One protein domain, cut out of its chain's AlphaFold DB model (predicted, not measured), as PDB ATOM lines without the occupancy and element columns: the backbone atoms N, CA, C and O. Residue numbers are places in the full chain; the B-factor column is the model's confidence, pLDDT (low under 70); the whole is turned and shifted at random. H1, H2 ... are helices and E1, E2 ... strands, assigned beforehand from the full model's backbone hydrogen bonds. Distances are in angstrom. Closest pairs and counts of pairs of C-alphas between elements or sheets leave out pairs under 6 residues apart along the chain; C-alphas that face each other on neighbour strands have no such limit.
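AT A GLANCE: This is residues 99 to 233 of the 286 residues of an uncharacterized protein of Thermoleophilaceae bacterium (UniProt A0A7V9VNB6). A single twisted sheet of seven strands makes a wall, and two helices cover one of its faces while the other face is bare of named helices. H1 is over the part made by the first four strands, E1 to E4, and H2 over the part made by the last three, E5 to E7; the whole is two layers, helices on one face of a sheet. The printed part has 135 residues, with the order H1 E1 E2 E3 E4 H2 E5 E6 E7 along the chain. The sheet runs E4 E3 E2 E1 E5 E6 E7, antiparallel throughout, and the class is mixed, helices and strands. The whole is compact, with a radius of gyration of the C-alphas of 14.8 A, and it is rounded, spanning 44 by 38 by 23 A.

IN THESE COORDINATES: Find C-alpha 99 at (160.269, 153.439, 228.576); from there H1 runs through residues 99 to 111, 18.6 A from first to last C-alpha. After a tight link come E1, residues 117 to 123, and E2, residues 127 to 133, the latter 19.7 A long. Read on to E3, residues 138 to 145, 23.0 A, and E4, residues 150 to 157, 20.1 A. Then look for C-alpha 172 at (166.790, 144.130, 226.782), where H2 begins; it holds residues 172 to 184 and is 17.4 A long. E5, residues 191 to 197, measures 18.6 A, and E6, residues 207 to 212, measures 16.8 A. E7, residues 221 to 224, is 10.4 A long and ends with C-alpha 224 at (170.081, 137.112, 223.168).

HOW THE PARTS SIT: Begin with the sheet, whose edge strands are E4 and E7; from edge to edge the strands' lines turn by 84 degrees. E1 to E4 form a meander, each strand the antiparallel neighbour of the one before, and E5 to E7 form a second. Between E1 and E2, a hairpin, N 122 and O 129 are 2.8 A apart, within hydrogen-bond range. In the hairpin of E2 and E3 look at N 130 and O 142, 2.9 A, and in that of E3 and E4 at N 141 and O 153, 2.8 A. E1 and E5 are the neighbours that join the two meanders, antiparallel at 168 degrees, with N 123 and O 194 at 2.7 A. E5 and E6 are a hairpin with N 195 and O 209 at 2.8 A, and E6 and E7 another with N 210 and O 221 at 2.8 A. Residues 221 to 222 of E7 also pair, antiparallel, with residues 231 to 232. H1 is on the sheet at a height of 9.3 A, over E2 and only just over E1, on which 3 of its C-alphas fall; on the local plane it runs slantwise to E2, at 38 degrees. The closest C-alphas of H1 and E3 are those of Ala 104 and Val 144, 6.8 A apart. H2 is on the same face at a height of 8.0 A, over E6 and only just over E7, with 3 C-alphas; on the local plane it stands slantwise to E6, at 53 degrees. Its closest C-alphas to E7 are those of Ile 176 and Ala 223, 7.0 A. H1 and H2 are apart. In both helices every O i to N i+4 pair is within hydrogen-bond range.

THE WHOLE: The two C-alphas farthest apart are those of Asp 136 and Gly 185, 44.4 A. The printed part has no cut, and its first and last C-alphas, Glu 99 and Leu 233, are 26.4 A apart. The link from E4 to H2, residues 158 to 171, is long. The mean pLDDT of the printed part is 93.9; look for values under 70 at residues 200 to 203 and residue 216.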
ATOM      1  N   GLU A  99     161.409 152.582 228.890       98.25
ATOM      2  CA  GLU A  99     160.269 153.439 228.576       98.25
ATOM      3  C   GLU A  99     160.502 154.260 227.309       98.25
ATOM      4  O   GLU A  99     159.537 154.564 226.604       98.25
ATOM      5  N   ASN A 100     161.758 154.603 227.019       98.25
ATOM      6  CA  ASN A 100     162.120 155.427 225.876       98.25
ATOM      7  C   ASN A 100     162.237 154.579 224.609       98.25
ATOM      8  O   ASN A 100     161.726 154.986 223.573       98.25
ATOM      9  N   ILE A 101     162.772 153.359 224.711       98.19
ATOM     10  CA  ILE A 101     162.772 152.395 223.598       98.19
ATOM     11  C   ILE A 101     161.358 152.012 223.205       98.19
ATOM     12  O   ILE A 101     161.021 152.016 222.029       98.19
ATOM     13  N   ARG A 102     160.502 151.720 224.187       98.44
ATOM     14  CA  ARG A 102     159.098 151.400 223.920       98.44
ATOM     15  C   ARG A 102     158.415 152.518 223.128       98.44
ATOM     16  O   ARG A 102     157.710 152.220 222.175       98.44
ATOM     17  N   ARG A 103     158.646 153.783 223.499       98.38
ATOM     18  CA  ARG A 103     158.136 154.944 222.752       98.38
ATOM     19  C   ARG A 103     158.731 155.033 221.346       98.38
ATOM     20  O   ARG A 103     157.977 155.224 220.401       98.38
ATOM     21  N   ALA A 104     160.039 154.831 221.192       98.38
ATOM     22  CA  ALA A 104     160.687 154.835 219.882       98.38
ATOM     23  C   ALA A 104     160.134 153.741 218.955       98.38
ATOM     24  O   ALA A 104     159.804 154.021 217.809       98.38
ATOM     25  N   LEU A 105     159.947 152.514 219.453       98.38
ATOM     26  CA  LEU A 105     159.331 151.418 218.696       98.38
ATOM     27  C   LEU A 105     157.881 151.731 218.288       98.38
ATOM     28  O   LEU A 105     157.448 151.320 217.210       98.38
ATOM     29  N   THR A 106     157.135 152.470 219.120       98.31
ATOM     30  CA  THR A 106     155.811 152.992 218.751       98.31
ATOM     31  C   THR A 106     155.913 153.989 217.597       98.31
ATOM     32  O   THR A 106     155.244 153.780 216.591       98.31
ATOM     33  N   VAL A 107     156.796 154.989 217.682       98.38
ATOM     34  CA  VAL A 107     156.994 155.996 216.620       98.38
ATOM     35  C   VAL A 107     157.442 155.366 215.305       98.38
ATOM     36  O   VAL A 107     156.889 155.674 214.252       98.38
ATOM     37  N   ILE A 108     158.388 154.425 215.355       98.25
ATOM     38  CA  ILE A 108     158.807 153.647 214.181       98.25
ATOM     39  C   ILE A 108     157.602 152.923 213.586       98.25
ATOM     40  O   ILE A 108     157.411 152.915 212.377       98.25
ATOM     41  N   GLY A 109     156.759 152.359 214.444       97.50
ATOM     42  CA  GLY A 109     155.545 151.670 214.054       97.50
ATOM     43  C   GLY A 109     154.462 152.503 213.392       97.50
ATOM     44  O   GLY A 109     153.757 151.992 212.527       97.50
ATOM     45  N   GLU A 110     154.304 153.740 213.842       97.75
ATOM     46  CA  GLU A 110     153.347 154.702 213.296       97.75
ATOM     47  C   GLU A 110     153.858 155.331 211.992       97.75
ATOM     48  O   GLU A 110     153.056 155.738 211.155       97.75
ATOM     49  N   THR A 111     155.182 155.384 211.814       98.00
ATOM     50  CA  THR A 111     155.839 156.029 210.664       98.00
ATOM     51  C   THR A 111     156.121 155.057 209.516       98.00
ATOM     52  O   THR A 111     156.005 155.428 208.349       98.00
ATOM     53  N   ALA A 112     156.513 153.818 209.824       97.62
ATOM     54  CA  ALA A 112     156.833 152.799 208.828       97.62
ATOM     55  C   ALA A 112     155.575 152.257 208.127       97.62
ATOM     56  O   ALA A 112     154.456 152.356 208.634       97.62
ATOM     57  N   ALA A 113     155.758 151.637 206.956       96.75
ATOM     58  CA  ALA A 113     154.652 151.012 206.240       96.75
ATOM     59  C   ALA A 113     153.978 149.901 207.082       96.75
ATOM     60  O   ALA A 113     154.654 149.196 207.839       96.75
ATOM     61  N   PRO A 114     152.656 149.681 206.946       97.25
ATOM     62  CA  PRO A 114     151.981 148.574 207.617       97.25
ATOM     63  C   PRO A 114     152.627 147.228 207.274       97.25
ATOM     64  O   PRO A 114     152.813 146.903 206.104       97.25
ATOM     65  N   GLY A 115     152.954 146.440 208.300       95.56
ATOM     66  CA  GLY A 115     153.649 145.159 208.138       95.56
ATOM     67  C   GLY A 115     155.159 145.270 207.913       95.56
ATOM     68  O   GLY A 115     155.791 144.244 207.697       95.56
ATOM     69  N   ALA A 116     155.744 146.473 207.969       97.31
ATOM     70  CA  ALA A 116     157.191 146.619 207.910       97.31
ATOM     71  C   ALA A 116     157.874 146.005 209.142       97.31
ATOM     72  O   ALA A 116     157.429 146.189 210.286       97.31
ATOM     73  N   THR A 117     158.982 145.319 208.891       97.25
ATOM     74  CA  THR A 117     159.863 144.715 209.893       97.25
ATOM     75  C   THR A 117     161.130 145.552 210.064       97.25
ATOM     76  O   THR A 117     161.372 146.518 209.338       97.25
ATOM     77  N   ILE A 118     161.939 145.230 211.068       97.19
ATOM     78  CA  ILE A 118     163.198 145.902 211.386       97.19
ATOM     79  C   ILE A 118     164.363 145.071 210.843       97.19
ATOM     80  O   ILE A 118     164.583 143.945 211.276       97.19
ATOM     81  N   GLY A 119     165.143 145.635 209.925       95.94
ATOM     82  CA  GLY A 119     166.379 145.022 209.433       95.94
ATOM     83  C   GLY A 119     167.557 145.259 210.379       95.94
ATOM     84  O   GLY A 119     168.222 144.316 210.799       95.94
ATOM     85  N   THR A 120     167.783 146.518 210.755       96.94
ATOM     86  CA  THR A 120     168.838 146.914 211.701       96.94
ATOM     87  C   THR A 120     168.272 147.902 212.703       96.94
ATOM     88  O   THR A 120     167.500 148.787 212.334       96.94
ATOM     89  N   PHE A 121     168.676 147.771 213.961       97.94
ATOM     90  CA  PHE A 121     168.260 148.658 215.036       97.94
ATOM     91  C   PHE A 121     169.440 148.936 215.958       97.94
ATOM     92  O   PHE A 121     169.860 148.079 216.738       97.94
ATOM     93  N   THR A 122     169.994 150.137 215.830       98.50
ATOM     94  CA  THR A 122     171.180 150.584 216.555       98.50
ATOM     95  C   THR A 122     170.789 151.659 217.551       98.50
ATOM     96  O   THR A 122     170.324 152.728 217.180       98.50
ATOM     97  N   ILE A 123     170.995 151.378 218.829       98.44
ATOM     98  CA  ILE A 123     170.720 152.271 219.945       98.44
ATOM     99  C   ILE A 123     172.019 152.942 220.377       98.44
ATOM    100  O   ILE A 123     172.989 152.269 220.726       98.44
ATOM    101  N   ARG A 124     171.986 154.266 220.453       98.38
ATOM    102  CA  ARG A 124     172.927 155.103 221.200       98.38
ATOM    103  C   ARG A 124     172.199 155.744 222.378       98.38
ATOM    104  O   ARG A 124     170.969 155.726 222.404       98.38
ATOM    105  N   PRO A 125     172.898 156.310 223.373       98.25
ATOM    106  CA  PRO A 125     172.224 157.017 224.455       98.25
ATOM    107  C   PRO A 125     171.259 158.111 223.989       98.25
ATOM    108  O   PRO A 125     170.224 158.299 224.622       98.25
ATOM    109  N   ASP A 126     171.584 158.798 222.900       97.75
ATOM    110  CA  ASP A 126     170.927 160.008 222.412       97.75
ATOM    111  C   ASP A 126     170.156 159.837 221.096       97.75
ATOM    112  O   ASP A 126     169.415 160.733 220.709       97.75
ATOM    113  N   ARG A 127     170.285 158.699 220.408       97.62
ATOM    114  CA  ARG A 127     169.515 158.418 219.190       97.62
ATOM    115  C   ARG A 127     169.337 156.932 218.921       97.62
ATOM    116  O   ARG A 127     170.069 156.101 219.460       97.62
ATOM    117  N   ILE A 128     168.404 156.605 218.036       98.62
ATOM    118  CA  ILE A 128     168.252 155.260 217.477       98.62
ATOM    119  C   ILE A 128     168.329 155.337 215.958       98.62
ATOM    120  O   ILE A 128     167.479 155.961 215.333       98.62
ATOM    121  N   ASP A 129     169.302 154.653 215.370       98.50
ATOM    122  CA  ASP A 129     169.402 154.474 213.925       98.50
ATOM    123  C   ASP A 129     168.668 153.176 213.546       98.50
ATOM    124  O   ASP A 129     168.960 152.102 214.081       98.50
ATOM    125  N   VAL A 130     167.693 153.257 212.640       98.31
ATOM    126  CA  VAL A 130     166.838 152.124 212.258       98.31
ATOM    127  C   VAL A 130     166.797 151.943 210.749       98.31
ATOM    128  O   VAL A 130     166.738 152.901 209.984       98.31
ATOM    129  N   THR A 131     166.790 150.688 210.313       98.06
ATOM    130  CA  THR A 131     166.416 150.303 208.952       98.06
ATOM    131  C   THR A 131     165.166 149.443 209.014       98.06
ATOM    132  O   THR A 131     165.177 148.405 209.676       98.06
ATOM    133  N   THR A 132     164.099 149.853 208.334       97.75
ATOM    134  CA  THR A 132     162.866 149.076 208.182       97.75
ATOM    135  C   THR A 132     162.828 148.398 206.819       97.75
ATOM    136  O   THR A 132     163.389 148.911 205.849       97.75
ATOM    137  N   ILE A 133     162.171 147.245 206.738       97.19
ATOM    138  CA  ILE A 133     161.962 146.478 205.508       97.19
ATOM    139  C   ILE A 133     160.458 146.400 205.282       97.19
ATOM    140  O   ILE A 133     159.718 145.887 206.119       97.19
ATOM    141  N   ASN A 134     159.992 146.965 204.176       96.81
ATOM    142  CA  ASN A 134     158.585 146.949 203.811       96.81
ATOM    143  C   ASN A 134     158.190 145.570 203.252       96.81
ATOM    144  O   ASN A 134     159.050 144.851 202.741       96.81
ATOM    145  N   PRO A 135     156.891 145.216 203.247       95.69
ATOM    146  CA  PRO A 135     156.427 143.947 202.676       95.69
ATOM    147  C   PRO A 135     156.749 143.742 201.185       95.69
ATOM    148  O   PRO A 135     156.684 142.620 200.691       95.69
ATOM    149  N   ASP A 136     157.068 144.814 200.453       94.75
ATOM    150  CA  ASP A 136     157.510 144.776 199.055       94.75
ATOM    151  C   ASP A 136     159.036 144.595 198.901       94.75
ATOM    152  O   ASP A 136     159.553 144.647 197.785       94.75
ATOM    153  N   GLY A 137     159.760 144.410 200.011       95.00
ATOM    154  CA  GLY A 137     161.213 144.257 200.065       95.00
ATOM    155  C   GLY A 137     161.992 145.574 200.009       95.00
ATOM    156  O   GLY A 137     163.222 145.558 200.084       95.00
ATOM    157  N   ARG A 138     161.337 146.738 199.884       96.75
ATOM    158  CA  ARG A 138     162.032 148.037 199.908       96.75
ATOM    159  C   ARG A 138     162.464 148.370 201.331       96.75
ATOM    160  O   ARG A 138     161.688 148.239 202.273       96.75
ATOM    161  N   THR A 139     163.692 148.849 201.489       97.31
ATOM    162  CA  THR A 139     164.228 149.252 202.790       97.31
ATOM    163  C   THR A 139     164.215 150.760 202.948       97.31
ATOM    164  O   THR A 139     164.653 151.480 202.041       97.31
ATOM    165  N   GLN A 140     163.828 151.228 204.126       97.88
ATOM    166  CA  GLN A 140     163.927 152.630 204.512       97.88
ATOM    167  C   GLN A 140     164.860 152.764 205.709       97.88
ATOM    168  O   GLN A 140     164.883 151.899 206.576       97.88
ATOM    169  N   THR A 141     165.647 153.831 205.754       98.12
ATOM    170  CA  THR A 141     166.524 154.145 206.885       98.12
ATOM    171  C   THR A 141     166.093 155.453 207.525       98.12
ATOM    172  O   THR A 141     165.625 156.359 206.833       98.12
ATOM    173  N   GLY A 142     166.241 155.555 208.836       98.12
ATOM    174  CA  GLY A 142     165.930 156.766 209.578       98.12
ATOM    175  C   GLY A 142     166.593 156.784 210.941       98.12
ATOM    176  O   GLY A 142     167.218 155.815 211.372       98.12
ATOM    177  N   GLN A 143     166.432 157.916 211.609       98.25
ATOM    178  CA  GLN A 143     166.965 158.172 212.935       98.25
ATOM    179  C   GLN A 143     165.819 158.657 213.822       98.25
ATOM    180  O   GLN A 143     165.048 159.518 213.406       98.25
ATOM    181  N   VAL A 144     165.698 158.078 215.015       98.31
ATOM    182  CA  VAL A 144     164.828 158.578 216.081       98.31
ATOM    183  C   VAL A 144     165.680 159.400 217.037       98.31
ATOM    184  O   VAL A 144     166.597 158.861 217.664       98.31
ATOM    185  N   ASP A 145     165.360 160.681 217.159       97.38
ATOM    186  CA  ASP A 145     166.015 161.616 218.075       97.38
ATOM    187  C   ASP A 145     165.284 161.701 219.427       97.38
ATOM    188  O   ASP A 145     164.179 161.184 219.582       97.38
ATOM    189  N   LEU A 146     165.883 162.338 220.443       96.38
ATOM    190  CA  LEU A 146     165.322 162.390 221.810       96.38
ATOM    191  C   LEU A 146     163.973 163.116 221.929       96.38
ATOM    192  O   LEU A 146     163.275 162.950 222.932       96.38
ATOM    193  N   ASP A 147     163.604 163.922 220.936       95.75
ATOM    194  CA  ASP A 147     162.276 164.531 220.817       95.75
ATOM    195  C   ASP A 147     161.246 163.597 220.155       95.75
ATOM    196  O   ASP A 147     160.079 163.962 220.009       95.75
ATOM    197  N   TYR A 148     161.665 162.374 219.815       97.50
ATOM    198  CA  TYR A 148     160.905 161.343 219.118       97.50
ATOM    199  C   TYR A 148     160.479 161.719 217.696       97.50
ATOM    200  O   TYR A 148     159.538 161.130 217.161       97.50
ATOM    201  N   SER A 149     161.173 162.659 217.059       96.56
ATOM    202  CA  SER A 149     161.057 162.847 215.616       96.56
ATOM    203  C   SER A 149     161.687 161.663 214.869       96.56
ATOM    204  O   SER A 149     162.678 161.083 215.312       96.56
ATOM    205  N   LEU A 150     161.067 161.260 213.756       97.88
ATOM    206  CA  LEU A 150     161.565 160.215 212.862       97.88
ATOM    207  C   LEU A 150     161.221 160.580 211.420       97.88
ATOM    208  O   LEU A 150     160.054 160.760 211.073       97.88
ATOM    209  N   GLU A 151     162.241 160.625 210.571       95.50
ATOM    210  CA  GLU A 151     162.091 160.715 209.121       95.50
ATOM    211  C   GLU A 151     162.686 159.455 208.485       95.50
ATOM    212  O   GLU A 151     163.873 159.166 208.652       95.50
ATOM    213  N   LEU A 152     161.858 158.700 207.760       97.12
ATOM    214  CA  LEU A 152     162.295 157.534 206.995       97.12
ATOM    215  C   LEU A 152     162.589 157.936 205.552       97.12
ATOM    216  O   LEU A 152     161.801 158.628 204.906       97.12
ATOM    217  N   ARG A 153     163.720 157.466 205.031       97.44
ATOM    218  CA  ARG A 153     164.154 157.702 203.655       97.44
ATOM    219  C   ARG A 153     164.405 156.383 202.956       97.44
ATOM    220  O   ARG A 153     165.019 155.482 203.523       97.44
ATOM    221  N   ASP A 154     163.961 156.292 201.708       96.81
ATOM    222  CA  ASP A 154     164.233 155.134 200.863       96.81
ATOM    223  C   ASP A 154     165.748 154.942 200.712       96.81
ATOM    224  O   ASP A 154     166.478 155.884 200.398       96.81
ATOM    225  N   PHE A 155     166.215 153.715 200.943       91.88
ATOM    226  CA  PHE A 155     167.640 153.389 200.924       91.88
ATOM    227  C   PHE A 155     167.990 152.360 199.845       91.88
ATOM    228  O   PHE A 155     168.868 152.604 199.021       91.88
ATOM    229  N   SER A 156     167.311 151.210 199.843       94.69
ATOM    230  CA  SER A 156     167.656 150.043 199.018       94.69
ATOM    231  C   SER A 156     166.482 149.048 198.953       94.69
ATOM    232  O   SER A 156     165.342 149.387 199.275       94.69
ATOM    233  N   THR A 157     166.764 147.820 198.530       92.75
ATOM    234  CA  THR A 157     165.924 146.629 198.680       92.75
ATOM    235  C   THR A 157     166.663 145.574 199.503       92.75
ATOM    236  O   THR A 157     167.897 145.563 199.536       92.75
ATOM    237  N   SER A 158     165.926 144.688 200.166       88.38
ATOM    238  CA  SER A 158     166.464 143.563 200.930       88.38
ATOM    239  C   SER A 158     165.666 142.297 200.639       88.38
ATOM    240  O   SER A 158     164.453 142.358 200.464       88.38
ATOM    241  N   ASP A 159     166.366 141.164 200.630       86.00
ATOM    242  CA  ASP A 159     165.786 139.828 200.469       86.00
ATOM    243  C   ASP A 159     165.557 139.134 201.827       86.00
ATOM    244  O   ASP A 159     165.385 137.918 201.883       86.00
ATOM    245  N   TYR A 160     165.641 139.880 202.934       85.88
ATOM    246  CA  TYR A 160     165.534 139.347 204.291       85.88
ATOM    247  C   TYR A 160     164.242 139.808 204.953       85.88
ATOM    248  O   TYR A 160     163.840 140.960 204.802       85.88
ATOM    249  N   ASP A 161     163.641 138.925 205.748       87.81
ATOM    250  CA  ASP A 161     162.328 139.169 206.353       87.81
ATOM    251  C   ASP A 161     162.365 140.187 207.504       87.81
ATOM    252  O   ASP A 161     161.331 140.738 207.873       87.81
ATOM    253  N   GLY A 162     163.547 140.490 208.050       93.19
ATOM    254  CA  GLY A 162     163.700 141.387 209.197       93.19
ATOM    255  C   GLY A 162     163.204 140.774 210.513       93.19
ATOM    256  O   GLY A 162     162.947 139.579 210.608       93.19
ATOM    257  N   LEU A 163     163.104 141.608 211.545       95.00
ATOM    258  CA  LEU A 163     162.532 141.286 212.853       95.00
ATOM    259  C   LEU A 163     161.198 142.004 213.025       95.00
ATOM    260  O   LEU A 163     161.099 143.208 212.763       95.00
ATOM    261  N   ASP A 164     160.178 141.313 213.519       95.12
ATOM    262  CA  ASP A 164     158.968 141.994 213.953       95.12
ATOM    263  C   ASP A 164     159.291 142.885 215.163       95.12
ATOM    264  O   ASP A 164     160.074 142.547 216.054       95.12
ATOM    265  N   ARG A 165     158.668 144.062 215.220       94.94
ATOM    266  CA  ARG A 165     158.866 145.020 216.321       94.94
ATOM    267  C   ARG A 165     158.530 144.417 217.685       94.94
ATOM    268  O   ARG A 165     159.112 144.827 218.684       94.94
ATOM    269  N   SER A 166     157.588 143.476 217.731       95.62
ATOM    270  CA  SER A 166     157.186 142.766 218.946       95.62
ATOM    271  C   SER A 166     158.223 141.755 219.440       95.62
ATOM    272  O   SER A 166     158.188 141.397 220.618       95.62
ATOM    273  N   GLU A 167     159.165 141.336 218.590       95.12
ATOM    274  CA  GLU A 167     160.273 140.452 218.973       95.12
ATOM    275  C   GLU A 167     161.384 141.207 219.715       95.12
ATOM    276  O   GLU A 167     162.164 140.606 220.455       95.12
ATOM    277  N   ILE A 168     161.441 142.533 219.569       96.44
ATOM    278  CA  ILE A 168     162.416 143.378 220.258       96.44
ATOM    279  C   ILE A 168     161.909 143.683 221.673       96.44
ATOM    280  O   ILE A 168     161.025 144.519 221.864       96.44
ATOM    281  N   ASP A 169     162.500 143.052 222.694       97.75
ATOM    282  CA  ASP A 169     162.193 143.380 224.092       97.75
ATOM    283  C   ASP A 169     162.733 144.783 224.438       97.75
ATOM    284  O   ASP A 169     163.953 144.969 224.529       97.75
ATOM    285  N   PRO A 170     161.873 145.781 224.732       98.19
ATOM    286  CA  PRO A 170     162.332 147.120 225.084       98.19
ATOM    287  C   PRO A 170     163.129 147.156 226.395       98.19
ATOM    288  O   PRO A 170     163.796 148.146 226.678       98.19
ATOM    289  N   ALA A 171     163.056 146.118 227.234       98.19
ATOM    290  CA  ALA A 171     163.854 146.012 228.451       98.19
ATOM    291  C   ALA A 171     165.251 145.414 228.220       98.19
ATOM    292  O   ALA A 171     166.092 145.533 229.116       98.19
ATOM    293  N   ALA A 172     165.510 144.779 227.069       97.94
ATOM    294  CA  ALA A 172     166.790 144.130 226.782       97.94
ATOM    295  C   ALA A 172     167.992 145.074 226.968       97.94
ATOM    296  O   ALA A 172     168.927 144.692 227.672       97.94
ATOM    297  N   PRO A 173     167.964 146.330 226.483       98.19
ATOM    298  CA  PRO A 173     169.139 147.201 226.561       98.19
ATOM    299  C   PRO A 173     169.558 147.555 227.985       98.19
ATOM    300  O   PRO A 173     170.729 147.431 228.343       98.19
ATOM    301  N   ALA A 174     168.589 147.880 228.842       97.81
ATOM    302  CA  ALA A 174     168.850 148.133 230.254       97.81
ATOM    303  C   ALA A 174     169.384 146.883 230.979       97.81
ATOM    304  O   ALA A 174     170.296 147.000 231.798       97.81
ATOM    305  N   LYS A 175     168.853 145.686 230.671       97.81
ATOM    306  CA  LYS A 175     169.350 144.414 231.232       97.81
ATOM    307  C   LYS A 175     170.802 144.155 230.823       97.81
ATOM    308  O   LYS A 175     171.602 143.758 231.669       97.81
ATOM    309  N   ILE A 176     171.131 144.378 229.549       98.00
ATOM    310  CA  ILE A 176     172.474 144.169 228.996       98.00
ATOM    311  C   ILE A 176     173.471 145.103 229.678       98.00
ATOM    312  O   ILE A 176     174.477 144.622 230.192       98.00
ATOM    313  N   ILE A 177     173.168 146.402 229.761       97.19
ATOM    314  CA  ILE A 177     174.048 147.395 230.396       97.19
ATOM    315  C   ILE A 177     174.257 147.086 231.881       97.19
ATOM    316  O   ILE A 177     175.398 147.015 232.334       97.19
ATOM    317  N   ASP A 178     173.187 146.823 232.637       97.25
ATOM    318  CA  ASP A 178     173.292 146.475 234.060       97.25
ATOM    319  C   ASP A 178     174.116 145.194 234.278       97.25
ATOM    320  O   ASP A 178     174.935 145.090 235.196       97.25
ATOM    321  N   ARG A 179     173.939 144.193 233.412       96.19
ATOM    322  CA  ARG A 179     174.696 142.947 233.500       96.19
ATOM    323  C   ARG A 179     176.158 143.136 233.107       96.19
ATOM    324  O   ARG A 179     177.013 142.558 233.777       96.19
ATOM    325  N   ALA A 180     176.445 143.936 232.085       95.00
ATOM    326  CA  ALA A 180     177.796 144.281 231.658       95.00
ATOM    327  C   ALA A 180     178.544 145.060 232.751       95.00
ATOM    328  O   ALA A 180     179.675 144.707 233.092       95.00
ATOM    329  N   GLN A 181     177.876 146.014 233.403       94.62
ATOM    330  CA  GLN A 181     178.416 146.728 234.559       94.62
ATOM    331  C   GLN A 181     178.754 145.768 235.704       94.62
ATOM    332  O   GLN A 181     179.859 145.799 236.242       94.62
ATOM    333  N   ARG A 182     177.833 144.864 236.061       94.81
ATOM    334  CA  ARG A 182     178.056 143.905 237.156       94.81
ATOM    335  C   ARG A 182     179.109 142.840 236.841       94.81
ATOM    336  O   ARG A 182     179.775 142.375 237.761       94.81
ATOM    337  N   ALA A 183     179.218 142.401 235.588       91.44
ATOM    338  CA  ALA A 183     180.089 141.291 235.199       91.44
ATOM    339  C   ALA A 183     181.501 141.738 234.796       91.44
ATOM    340  O   ALA A 183     182.460 141.032 235.093       91.44
ATOM    341  N   ALA A 184     181.617 142.883 234.122       90.56
ATOM    342  CA  ALA A 184     182.861 143.364 233.525       90.56
ATOM    343  C   ALA A 184     183.302 144.739 234.056       90.56
ATOM    344  O   ALA A 184     184.366 145.219 233.675       90.56
ATOM    345  N   GLY A 185     182.522 145.373 234.941       93.12
ATOM    346  CA  GLY A 185     182.854 146.687 235.498       93.12
ATOM    347  C   GLY A 185     182.707 147.842 234.506       93.12
ATOM    348  O   GLY A 185     183.236 148.917 234.767       93.12
ATOM    349  N   LEU A 186     182.012 147.629 233.383       93.69
ATOM    350  CA  LEU A 186     181.796 148.654 232.360       93.69
ATOM    351  C   LEU A 186     180.865 149.748 232.876       93.69
ATOM    352  O   LEU A 186     179.809 149.455 233.443       93.69
ATOM    353  N   LEU A 187     181.248 151.009 232.690       94.44
ATOM    354  CA  LEU A 187     180.453 152.127 233.175       94.44
ATOM    355  C   LEU A 187     179.366 152.499 232.156       94.44
ATOM    356  O   LEU A 187     179.596 152.439 230.948       94.44
ATOM    357  N   PRO A 188     178.187 152.947 232.620       93.94
ATOM    358  CA  PRO A 188     177.156 153.491 231.740       93.94
ATOM    359  C   PRO A 188     177.620 154.694 230.899       93.94
ATOM    360  O   PRO A 188     177.122 154.886 229.790       93.94
ATOM    361  N   ALA A 189     178.563 155.486 231.418       94.88
ATOM    362  CA  ALA A 189     179.137 156.642 230.728       94.88
ATOM    363  C   ALA A 189     179.995 156.255 229.511       94.88
ATOM    364  O   ALA A 189     180.093 157.030 228.567       94.88
ATOM    365  N   ASP A 190     180.552 155.040 229.512       95.19
ATOM    366  CA  ASP A 190     181.446 154.551 228.457       95.19
ATOM    367  C   ASP A 190     180.691 153.753 227.381       95.19
ATOM    368  O   ASP A 190     181.292 153.240 226.440       95.19
ATOM    369  N   PHE A 191     179.373 153.588 227.522       96.44
ATOM    370  CA  PHE A 191     178.549 152.908 226.524       96.44
ATOM    371  C   PHE A 191     178.456 153.763 225.252       96.44
ATOM    372  O   PHE A 191     177.952 154.885 225.303       96.44
ATOM    373  N   ASP A 192     178.898 153.226 224.113       96.06
ATOM    374  CA  ASP A 192     178.865 153.930 222.824       96.06
ATOM    375  C   ASP A 192     177.568 153.606 222.075       96.06
ATOM    376  O   ASP A 192     176.722 154.474 221.838       96.06
ATOM    377  N   TYR A 193     177.377 152.332 221.733       97.75
ATOM    378  CA  TYR A 193     176.185 151.887 221.027       97.75
ATOM    379  C   TYR A 193     175.919 150.401 221.231       97.75
ATOM    380  O   TYR A 193     176.771 149.620 221.654       97.75
ATOM    381  N   MET A 194     174.713 149.994 220.865       97.94
ATOM    382  CA  MET A 194     174.337 148.601 220.746       97.94
ATOM    383  C   MET A 194     173.488 148.410 219.508       97.94
ATOM    384  O   MET A 194     172.672 149.260 219.183       97.94
ATOM    385  N   THR A 195     173.659 147.293 218.822       98.06
ATOM    386  CA  THR A 195     172.939 147.003 217.590       98.06
ATOM    387  C   THR A 195     172.364 145.600 217.614       98.06
ATOM    388  O   THR A 195     172.952 144.683 218.193       98.06
ATOM    389  N   ILE A 196     171.206 145.446 216.991       96.25
ATOM    390  CA  ILE A 196     170.680 144.160 216.559       96.25
ATOM    391  C   ILE A 196     170.467 144.226 215.050       96.25
ATOM    392  O   ILE A 196     169.929 145.202 214.519       96.25
ATOM    393  N   SER A 197     170.907 143.180 214.364       88.56
ATOM    394  CA  SER A 197     170.677 142.986 212.937       88.56
ATOM    395  C   SER A 197     169.891 141.701 212.745       88.56
ATOM    396  O   SER A 197     170.238 140.670 213.323       88.56
ATOM    397  N   ALA A 198     168.838 141.771 211.938       86.00
ATOM    398  CA  ALA A 198     168.119 140.598 211.481       86.00
ATOM    399  C   ALA A 198     169.035 139.802 210.550       86.00
ATOM    400  O   ALA A 198     169.520 140.333 209.547       86.00
ATOM    401  N   TYR A 199     169.299 138.541 210.886       78.25
ATOM    402  CA  TYR A 199     170.092 137.688 210.014       78.25
ATOM    403  C   TYR A 199     169.213 136.978 208.975       78.25
ATOM    404  O   TYR A 199     168.108 136.547 209.294       78.25
ATOM    405  N   PRO A 200     169.715 136.795 207.742       65.94
ATOM    406  CA  PRO A 200     168.971 136.188 206.630       65.94
ATOM    407  C   PRO A 200     168.551 134.739 206.825       65.94
ATOM    408  O   PRO A 200     167.735 134.207 206.082       65.94
ATOM    409  N   THR A 201     169.266 134.041 207.700       65.31
ATOM    410  CA  THR A 201     169.269 132.588 207.741       65.31
ATOM    411  C   THR A 201     168.764 132.131 209.089       65.31
ATOM    412  O   THR A 201     169.323 132.546 210.102       65.31
ATOM    413  N   GLU A 202     167.856 131.154 209.090       68.12
ATOM    414  CA  GLU A 202     167.421 130.410 210.289       68.12
ATOM    415  C   GLU A 202     168.591 129.812 211.103       68.12
ATOM    416  O   GLU A 202     168.418 129.353 212.227       68.12
ATOM    417  N   LEU A 203     169.799 129.795 210.531       65.56
ATOM    418  CA  LEU A 203     171.020 129.287 211.146       65.56
ATOM    419  C   LEU A 203     171.641 130.229 212.187       65.56
ATOM    420  O   LEU A 203     172.446 129.759 212.990       65.56
ATOM    421  N   ILE A 204     171.337 131.531 212.153       75.75
ATOM    422  CA  ILE A 204     171.917 132.519 213.072       75.75
ATOM    423  C   ILE A 204     170.773 133.269 213.744       75.75
ATOM    424  O   ILE A 204     170.092 134.069 213.110       75.75
ATOM    425  N   GLU A 205     170.581 133.013 215.035       84.12
ATOM    426  CA  GLU A 205     169.626 133.771 215.837       84.12
ATOM    427  C   GLU A 205     170.071 135.235 215.943       84.12
ATOM    428  O   GLU A 205     171.238 135.545 216.218       84.12
ATOM    429  N   SER A 206     169.122 136.147 215.742       91.12
ATOM    430  CA  SER A 206     169.335 137.574 215.957       91.12
ATOM    431  C   SER A 206     169.726 137.826 217.412       91.12
ATOM    432  O   SER A 206     169.087 137.350 218.352       91.12
ATOM    433  N   SER A 207     170.804 138.577 217.602       94.06
ATOM    434  CA  SER A 207     171.376 138.861 218.915       94.06
ATOM    435  C   SER A 207     171.821 140.312 218.997       94.06
ATOM    436  O   SER A 207     172.150 140.945 217.992       94.06
ATOM    437  N   TRP A 208     171.821 140.846 220.213       97.00
ATOM    438  CA  TRP A 208     172.380 142.156 220.490       97.00
ATOM    439  C   TRP A 208     173.900 142.078 220.517       97.00
ATOM    440  O   TRP A 208     174.462 141.173 221.134       97.00
ATOM    441  N   SER A 209     174.550 143.068 219.914       96.88
ATOM    442  CA  SER A 209     175.973 143.357 220.081       96.88
ATOM    443  C   SER A 209     176.128 144.762 220.653       96.88
ATOM    444  O   SER A 209     175.670 145.723 220.038       96.88
ATOM    445  N   ALA A 210     176.730 144.885 221.831       97.31
ATOM    446  CA  ALA A 210     176.914 146.136 222.556       97.31
ATOM    447  C   ALA A 210     178.401 146.476 222.698       97.31
ATOM    448  O   ALA A 210     179.222 145.593 222.960       97.31
ATOM    449  N   PHE A 211     178.720 147.757 222.546       96.31
ATOM    450  CA  PHE A 211     180.076 148.277 222.430       96.31
ATOM    451  C   PHE A 211     180.288 149.432 223.409       96.31
ATOM    452  O   PHE A 211     179.423 150.295 223.588       96.31
ATOM    453  N   TRP A 212     181.467 149.446 224.022       95.81
ATOM    454  CA  TRP A 212     181.913 150.491 224.937       95.81
ATOM    455  C   TRP A 212     183.160 151.164 224.373       95.81
ATOM    456  O   TRP A 212     184.021 150.503 223.789       95.81
ATOM    457  N   SER A 213     183.264 152.476 224.555       92.62
ATOM    458  CA  SER A 213     184.447 153.250 224.177       92.62
ATOM    459  C   SER A 213     185.637 152.939 225.090       92.62
ATOM    460  O   SER A 213     186.780 152.906 224.624       92.62
ATOM    461  N   GLU A 214     185.372 152.640 226.367       87.50
ATOM    462  CA  GLU A 214     186.379 152.270 227.355       87.50
ATOM    463  C   GLU A 214     186.014 150.996 228.146       87.50
ATOM    464  O   GLU A 214     184.869 150.807 228.559       87.50
ATOM    465  N   PRO A 215     186.998 150.108 228.399       83.50
ATOM    466  CA  PRO A 215     188.331 150.078 227.796       83.50
ATOM    467  C   PRO A 215     188.277 149.587 226.328       83.50
ATOM    468  O   PRO A 215     187.442 148.756 225.979       83.50
ATOM    469  N   PRO A 216     189.216 150.017 225.465       69.38
ATOM    470  CA  PRO A 216     189.079 149.945 224.004       69.38
ATOM    471  C   PRO A 216     189.169 148.542 223.372       69.38
ATOM    472  O   PRO A 216     189.148 148.437 222.144       69.38
ATOM    473  N   ARG A 217     189.353 147.455 224.141       71.31
ATOM    474  CA  ARG A 217     189.471 146.091 223.586       71.31
ATOM    475  C   ARG A 217     188.929 145.014 224.521       71.31
ATOM    476  O   ARG A 217     189.292 144.970 225.691       71.31
ATOM    477  N   GLY A 218     188.185 144.070 223.940       73.94
ATOM    478  CA  GLY A 218     187.847 142.780 224.555       73.94
ATOM    479  C   GLY A 218     186.589 142.762 225.422       73.94
ATOM    480  O   GLY A 218     186.295 141.725 226.011       73.94
ATOM    481  N   ASN A 219     185.853 143.873 225.472       82.19
ATOM    482  CA  ASN A 219     184.664 144.034 226.307       82.19
ATOM    483  C   ASN A 219     183.379 144.253 225.504       82.19
ATOM    484  O   ASN A 219     182.360 144.615 226.082       82.19
ATOM    485  N   ASP A 220     183.415 144.001 224.196       93.00
ATOM    486  CA  ASP A 220     182.196 143.935 223.400       93.00
ATOM    487  C   ASP A 220     181.326 142.806 223.954       93.00
ATOM    488  O   ASP A 220     181.822 141.731 224.310       93.00
ATOM    489  N   ILE A 221     180.028 143.049 224.044       95.50
ATOM    490  CA  ILE A 221     179.078 142.142 224.672       95.50
ATOM    491  C   ILE A 221     178.099 141.638 223.623       95.50
ATOM    492  O   ILE A 221     177.530 142.418 222.871       95.50
ATOM    493  N   ALA A 222     177.866 140.331 223.610       95.62
ATOM    494  CA  ALA A 222     176.738 139.707 222.941       95.62
ATOM    495  C   ALA A 222     175.637 139.375 223.956       95.62
ATOM    496  O   ALA A 222     175.929 139.016 225.100       95.62
ATOM    497  N   ALA A 223     174.379 139.440 223.530       96.00
ATOM    498  CA  ALA A 223     173.234 138.969 224.304       96.00
ATOM    499  C   ALA A 223     172.126 138.449 223.377       96.00
ATOM    500  O   ALA A 223     172.016 138.875 222.229       96.00
ATOM    501  N   ALA A 224     171.289 137.540 223.872       94.75
ATOM    502  CA  ALA A 224     170.081 137.112 223.168       94.75
ATOM    503  C   ALA A 224     169.098 138.284 222.999       94.75
ATOM    504  O   ALA A 224     169.173 139.257 223.750       94.75
ATOM    505  N   ILE A 225     168.164 138.195 222.045       94.56
ATOM    506  CA  ILE A 225     167.227 139.280 221.684       94.56
ATOM    507  C   ILE A 225     166.415 139.848 222.868       94.56
ATOM    508  O   ILE A 225     166.117 141.041 222.907       94.56
ATOM    509  N   ASP A 226     166.133 139.032 223.885       95.25
ATOM    510  CA  ASP A 226     165.425 139.410 225.121       95.25
ATOM    511  C   ASP A 226     166.333 140.053 226.200       95.25
ATOM    512  O   ASP A 226     165.906 140.347 227.329       95.25
ATOM    513  N   GLY A 227     167.609 140.254 225.865       96.12
ATOM    514  CA  GLY A 227     168.663 140.764 226.736       96.12
ATOM    515  C   GLY A 227     169.232 139.733 227.710       96.12
ATOM    516  O   GLY A 227     169.936 140.113 228.649       96.12
ATOM    517  N   SER A 228     168.916 138.445 227.541       95.44
ATOM    518  CA  SER A 228     169.508 137.351 228.315       95.44
ATOM    519  C   SER A 228     170.840 136.862 227.712       95.44
ATOM    520  O   SER A 228     171.323 137.398 226.721       95.44
ATOM    521  N   ASP A 229     171.492 135.885 228.358       93.62
ATOM    522  CA  ASP A 229     172.802 135.318 227.958       93.62
ATOM    523  C   ASP A 229     173.891 136.363 227.640       93.62
ATOM    524  O   ASP A 229     174.666 136.221 226.697       93.62
ATOM    525  N   VAL A 230     173.960 137.423 228.450       95.00
ATOM    526  CA  VAL A 230     174.971 138.483 228.327       95.00
ATOM    527  C   VAL A 230     176.374 137.905 228.522       95.00
ATOM    528  O   VAL A 230     176.689 137.351 229.584       95.00
ATOM    529  N   ARG A 231     177.223 138.046 227.506       93.88
ATOM    530  CA  ARG A 231     178.537 137.395 227.412       93.88
ATOM    531  C   ARG A 231     179.496 138.202 226.535       93.88
ATOM    532  O   ARG A 231     179.028 138.996 225.731       93.88
ATOM    533  N   PRO A 232     180.820 137.988 226.615       93.56
ATOM    534  CA  PRO A 232     181.747 138.612 225.676       93.56
ATOM    535  C   PRO A 232     181.433 138.219 224.227       93.56
ATOM    536  O   PRO A 232     181.115 137.055 223.947       93.56
ATOM    537  N   LEU A 233     181.531 139.172 223.306       91.06
ATOM    538  CA  LEU A 233     181.322 138.968 221.876       91.06
ATOM    539  C   LEU A 233     182.282 137.888 221.345       91.06
ATOM    540  O   LEU A 233     183.425 137.767 221.785       91.06
TER     541      LEU A 233